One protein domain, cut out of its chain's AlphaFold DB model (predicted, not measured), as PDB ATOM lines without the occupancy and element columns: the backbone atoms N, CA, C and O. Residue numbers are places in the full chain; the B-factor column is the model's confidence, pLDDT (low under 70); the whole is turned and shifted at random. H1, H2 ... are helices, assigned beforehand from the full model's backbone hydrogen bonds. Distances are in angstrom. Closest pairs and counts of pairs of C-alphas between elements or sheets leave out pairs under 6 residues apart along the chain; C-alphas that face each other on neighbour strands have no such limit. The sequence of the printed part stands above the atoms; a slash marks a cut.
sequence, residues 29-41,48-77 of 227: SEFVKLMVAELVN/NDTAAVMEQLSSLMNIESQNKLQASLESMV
ATOM      1  N   SER A  29     -37.806  40.779  12.624       63.09
ATOM      2  CA  SER A  29     -38.402  39.849  13.584       63.09
ATOM      3  C   SER A  29     -37.451  39.373  14.702       63.09
ATOM      4  O   SER A  29     -37.892  39.189  15.839       63.09
ATOM      5  N   GLU A  30     -36.157  39.193  14.425       66.94
ATOM      6  CA  GLU A  30     -35.133  38.814  15.408       66.94
ATOM      7  C   GLU A  30     -34.721  40.002  16.278       66.94
ATOM      8  O   GLU A  30     -34.547  39.839  17.487       66.94
ATOM      9  N   PHE A  31     -34.685  41.211  15.713       63.53
ATOM     10  CA  PHE A  31     -34.462  42.433  16.485       63.53
ATOM     11  C   PHE A  31     -35.640  42.749  17.421       63.53
ATOM     12  O   PHE A  31     -35.436  43.041  18.599       63.53
ATOM     13  N   VAL A  32     -36.886  42.602  16.950       67.31
ATOM     14  CA  VAL A  32     -38.086  42.773  17.793       67.31
ATOM     15  C   VAL A  32     -38.116  41.751  18.935       67.31
ATOM     16  O   VAL A  32     -38.482  42.102  20.054       67.31
ATOM     17  N   LYS A  33     -37.679  40.504  18.708       65.31
ATOM     18  CA  LYS A  33     -37.534  39.504  19.783       65.31
ATOM     19  C   LYS A  33     -36.478  39.898  20.813       65.31
ATOM     20  O   LYS A  33     -36.721  39.725  22.006       65.31
ATOM     21  N   LEU A  34     -35.339  40.431  20.368       67.75
ATOM     22  CA  LEU A  34     -34.292  40.918  21.265       67.75
ATOM     23  C   LEU A  34     -34.792  42.108  22.100       67.75
ATOM     24  O   LEU A  34     -34.598  42.143  23.311       67.75
ATOM     25  N   MET A  35     -35.542  43.022  21.480       63.59
ATOM     26  CA  MET A  35     -36.118  44.177  22.162       63.59
ATOM     27  C   MET A  35     -37.224  43.793  23.158       63.59
ATOM     28  O   MET A  35     -37.305  44.373  24.238       63.59
ATOM     29  N   VAL A  36     -38.071  42.807  22.843       66.69
ATOM     30  CA  VAL A  36     -39.059  42.282  23.804       66.69
ATOM     31  C   VAL A  36     -38.357  41.646  25.007       66.69
ATOM     32  O   VAL A  36     -38.829  41.793  26.133       66.69
ATOM     33  N   ALA A  37     -37.213  40.987  24.800       65.62
ATOM     34  CA  ALA A  37     -36.410  40.434  25.887       65.62
ATOM     35  C   ALA A  37     -35.781  41.524  26.779       65.62
ATOM     36  O   ALA A  37     -35.753  41.359  27.997       65.62
ATOM     37  N   GLU A  38     -35.342  42.652  26.209       60.22
ATOM     38  CA  GLU A  38     -34.838  43.803  26.974       60.22
ATOM     39  C   GLU A  38     -35.961  44.564  27.700       60.22
ATOM     40  O   GLU A  38     -35.793  44.917  28.864       60.22
ATOM     41  N   LEU A  39     -37.144  44.726  27.091       60.69
ATOM     42  CA  LEU A  39     -38.335  45.336  27.710       60.69
ATOM     43  C   LEU A  39     -38.833  44.591  28.956       60.69
ATOM     44  O   LEU A  39     -39.329  45.215  29.891       60.69
ATOM     45  N   VAL A  40     -38.702  43.263  28.985       58.84
ATOM     46  CA  VAL A  40     -39.040  42.434  30.156       58.84
ATOM     47  C   VAL A  40     -38.038  42.637  31.306       58.84
ATOM     48  O   VAL A  40     -38.360  42.321  32.451       58.84
ATOM     49  N   ASN A  41     -36.853  43.191  31.028       61.81
ATOM     50  CA  ASN A  41     -35.753  43.331  31.981       61.81
ATOM     51  C   ASN A  41     -35.372  44.796  32.298       61.81
ATOM     52  O   ASN A  41     -34.323  45.032  32.897       61.81
ATOM     53  N   ASN A  48     -37.204  57.134  29.228       61.81
ATOM     54  CA  ASN A  48     -36.950  58.035  28.088       61.81
ATOM     55  C   ASN A  48     -36.187  57.376  26.925       61.81
ATOM     56  O   ASN A  48     -36.472  57.687  25.771       61.81
ATOM     57  N   ASP A  49     -35.259  56.455  27.205       65.56
ATOM     58  CA  ASP A  49     -34.454  55.799  26.159       65.56
ATOM     59  C   ASP A  49     -35.304  54.806  25.340       65.56
ATOM     60  O   ASP A  49     -35.207  54.699  24.118       65.56
ATOM     61  N   THR A  50     -36.262  54.160  26.011       64.75
ATOM     62  CA  THR A  50     -37.180  53.189  25.394       64.75
ATOM     63  C   THR A  50     -38.138  53.849  24.392       64.75
ATOM     64  O   THR A  50     -38.491  53.248  23.376       64.75
ATOM     65  N   ALA A  51     -38.546  55.101  24.635       73.44
ATOM     66  CA  ALA A  51     -39.413  55.848  23.723       73.44
ATOM     67  C   ALA A  51     -38.699  56.210  22.406       73.44
ATOM     68  O   ALA A  51     -39.283  56.057  21.334       73.44
ATOM     69  N   ALA A  52     -37.427  56.617  22.478       74.69
ATOM     70  CA  ALA A  52     -36.621  56.949  21.303       74.69
ATOM     71  C   ALA A  52     -36.349  55.719  20.416       74.69
ATOM     72  O   ALA A  52     -36.426  55.803  19.189       74.69
ATOM     73  N   VAL A  53     -36.098  54.556  21.028       74.50
ATOM     74  CA  VAL A  53     -35.916  53.282  20.310       74.50
ATOM     75  C   VAL A  53     -37.214  52.829  19.631       74.50
ATOM     76  O   VAL A  53     -37.198  52.418  18.471       74.50
ATOM     77  N   MET A  54     -38.359  52.962  20.308       77.31
ATOM     78  CA  MET A  54     -39.670  52.651  19.719       77.31
ATOM     79  C   MET A  54     -40.006  53.537  18.516       77.31
ATOM     80  O   MET A  54     -40.567  53.055  17.531       77.31
ATOM     81  N   GLU A  55     -39.649  54.818  18.560       83.88
ATOM     82  CA  GLU A  55     -39.863  55.744  17.445       83.88
ATOM     83  C   GLU A  55     -38.992  55.391  16.225       83.88
ATOM     84  O   GLU A  55     -39.475  55.381  15.085       83.88
ATOM     85  N   GLN A  56     -37.735  54.997  16.453       77.75
ATOM     86  CA  GLN A  56     -36.849  54.492  15.398       77.75
ATOM     87  C   GLN A  56     -37.364  53.182  14.791       77.75
ATOM     88  O   GLN A  56     -37.315  53.005  13.574       77.75
ATOM     89  N   LEU A  57     -37.930  52.288  15.602       81.00
ATOM     90  CA  LEU A  57     -38.504  51.034  15.114       81.00
ATOM     91  C   LEU A  57     -39.806  51.204  14.355       81.00
ATOM     92  O   LEU A  57     -40.002  50.550  13.337       81.00
ATOM     93  N   SER A  58     -40.686  52.088  14.819       84.19
ATOM     94  CA  SER A  58     -41.881  52.469  14.066       84.19
ATOM     95  C   SER A  58     -41.493  52.996  12.681       84.19
ATOM     96  O   SER A  58     -42.076  52.609  11.667       84.19
ATOM     97  N   SER A  59     -40.428  53.803  12.622       85.50
ATOM     98  CA  SER A  59     -39.864  54.295  11.364       85.50
ATOM     99  C   SER A  59     -39.308  53.159  10.495       85.50
ATOM    100  O   SER A  59     -39.607  53.109   9.303       85.50
ATOM    101  N   LEU A  60     -38.564  52.212  11.078       84.44
ATOM    102  CA  LEU A  60     -38.023  51.047  10.368       84.44
ATOM    103  C   LEU A  60     -39.132  50.139   9.814       84.44
ATOM    104  O   LEU A  60     -39.102  49.789   8.638       84.44
ATOM    105  N   MET A  61     -40.145  49.814  10.622       84.06
ATOM    106  CA  MET A  61     -41.298  49.011  10.200       84.06
ATOM    107  C   MET A  61     -42.082  49.694   9.078       84.06
ATOM    108  O   MET A  61     -42.524  49.030   8.141       84.06
ATOM    109  N   ASN A  62     -42.218  51.023   9.126       87.44
ATOM    110  CA  ASN A  62     -42.824  51.782   8.034       87.44
ATOM    111  C   ASN A  62     -41.992  51.711   6.748       87.44
ATOM    112  O   ASN A  62     -42.569  51.606   5.666       87.44
ATOM    113  N   ILE A  63     -40.660  51.763   6.829       91.25
ATOM    114  CA  ILE A  63     -39.776  51.595   5.663       91.25
ATOM    115  C   ILE A  63     -39.901  50.175   5.105       91.25
ATOM    116  O   ILE A  63     -40.068  49.994   3.903       91.25
ATOM    117  N   GLU A  64     -39.895  49.162   5.966       87.56
ATOM    118  CA  GLU A  64     -40.031  47.768   5.549       87.56
ATOM    119  C   GLU A  64     -41.394  47.496   4.895       87.56
ATOM    120  O   GLU A  64     -41.472  46.844   3.853       87.56
ATOM    121  N   SER A  65     -42.474  48.047   5.458       89.75
ATOM    122  CA  SER A  65     -43.810  47.979   4.863       89.75
ATOM    123  C   SER A  65     -43.866  48.677   3.503       89.75
ATOM    124  O   SER A  65     -44.526  48.175   2.594       89.75
ATOM    125  N   GLN A  66     -43.183  49.815   3.342       93.25
ATOM    126  CA  GLN A  66     -43.083  50.510   2.057       93.25
ATOM    127  C   GLN A  66     -42.301  49.685   1.031       93.25
ATOM    128  O   GLN A  66     -42.768  49.531  -0.094       93.25
ATOM    129  N   ASN A  67     -41.181  49.077   1.425       92.19
ATOM    130  CA  ASN A  67     -40.397  48.201   0.553       92.19
ATOM    131  C   ASN A  67     -41.208  46.973   0.107       92.19
ATOM    132  O   ASN A  67     -41.210  46.619  -1.071       92.19
ATOM    133  N   LYS A  68     -41.960  46.346   1.023       93.00
ATOM    134  CA  LYS A  68     -42.866  45.225   0.706       93.00
ATOM    135  C   LYS A  68     -43.976  45.633  -0.262       93.00
ATOM    136  O   LYS A  68     -44.311  44.872  -1.173       93.00
ATOM    137  N   LEU A  69     -44.542  46.826  -0.078       94.62
ATOM    138  CA  LEU A  69     -45.537  47.374  -0.993       94.62
ATOM    139  C   LEU A  69     -44.932  47.612  -2.379       94.62
ATOM    140  O   LEU A  69     -45.528  47.195  -3.367       94.62
ATOM    141  N   GLN A  70     -43.749  48.223  -2.453       95.25
ATOM    142  CA  GLN A  70     -43.050  48.456  -3.713       95.25
ATOM    143  C   GLN A  70     -42.794  47.141  -4.463       95.25
ATOM    144  O   GLN A  70     -43.188  47.027  -5.620       95.25
ATOM    145  N   ALA A  71     -42.261  46.120  -3.788       93.50
ATOM    146  CA  ALA A  71     -42.038  44.803  -4.391       93.50
ATOM    147  C   ALA A  71     -43.342  44.149  -4.891       93.50
ATOM    148  O   ALA A  71     -43.373  43.504  -5.941       93.50
ATOM    149  N   SER A  72     -44.448  44.338  -4.162       94.56
ATOM    150  CA  SER A  72     -45.766  43.841  -4.581       94.56
ATOM    151  C   SER A  72     -46.281  44.566  -5.829       94.56
ATOM    152  O   SER A  72     -46.841  43.931  -6.721       94.56
ATOM    153  N   LEU A  73     -46.073  45.884  -5.914       95.44
ATOM    154  CA  LEU A  73     -46.434  46.683  -7.086       95.44
ATOM    155  C   LEU A  73     -45.594  46.298  -8.308       95.44
ATOM    156  O   LEU A  73     -46.157  46.116  -9.384       95.44
ATOM    157  N   GLU A  74     -44.285  46.109  -8.142       91.44
ATOM    158  CA  GLU A  74     -43.387  45.629  -9.202       91.44
ATOM    159  C   GLU A  74     -43.832  44.255  -9.723       91.44
ATOM    160  O   GLU A  74     -43.981  44.060 -10.929       91.44
ATOM    161  N   SER A  75     -44.168  43.320  -8.826       91.31
ATOM    162  CA  SER A  75     -44.709  42.012  -9.222       91.31
ATOM    163  C   SER A  75     -46.020  42.129 -10.007       91.31
ATOM    164  O   SER A  75     -46.212  41.416 -10.993       91.31
ATOM    165  N   MET A  76     -46.916  43.033  -9.602       93.50
ATOM    166  CA  MET A  76     -48.185  43.258 -10.295       93.50
ATOM    167  C   MET A  76     -47.970  43.835 -11.699       93.50
ATOM    168  O   MET A  76     -48.603  43.381 -12.652       93.50
ATOM    169  N   VAL A  77     -47.055  44.798 -11.842       90.50
ATOM    170  CA  VAL A  77     -46.679  45.368 -13.144       90.50
ATOM    171  C   VAL A  77     -46.089  44.289 -14.053       90.50
ATOM    172  O   VAL A  77     -46.509  44.179 -15.205       90.50
TER     173      VAL A  77
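What this domain is: This is residues 29 to 41 and 48 to 77 of the 227 residues of an uncharacterized protein of Planctomycetes bacterium (UniProt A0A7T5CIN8). A short helix, H1, is set beside the first part of one long helix, H2, and the two run in opposite directions; residues 58 to 77 of H2 stick out as a free arm. The 43 printed residues have two named helices, H1 then H2, and no named strand: the class is all helix. The whole is only just extended, close to loose, with a radius of gyration of the C-alphas of 14.1 A, and spans 46 by 19 by 8 A.

Where its parts are: H1 is residues 29 to 39, beginning with C-alpha 29 at (-38.402, 39.849, 13.584). H2 is residues 48 to 77, 44.2 A from first to last C-alpha, ending with C-alpha 77 at (-46.679, 45.368, -13.144).

How they stand to each other: H1 and H2 are near each other, with their closest C-alphas 8.3 A apart and 7 pairs within 10 A. Every O i to N i+4 pair is within hydrogen-bond range in H1, and 25 of 26 in H2.

The domain as a whole: The C-alphas of Asn 41 and Val 77, the two farthest apart, are 46.5 A apart. Residues 42 to 47 are not printed; C-alphas 41 and 48 are 15.3 A apart across this cut. The pLDDT is under 70 in residues 29 to 41 and 48 to 50.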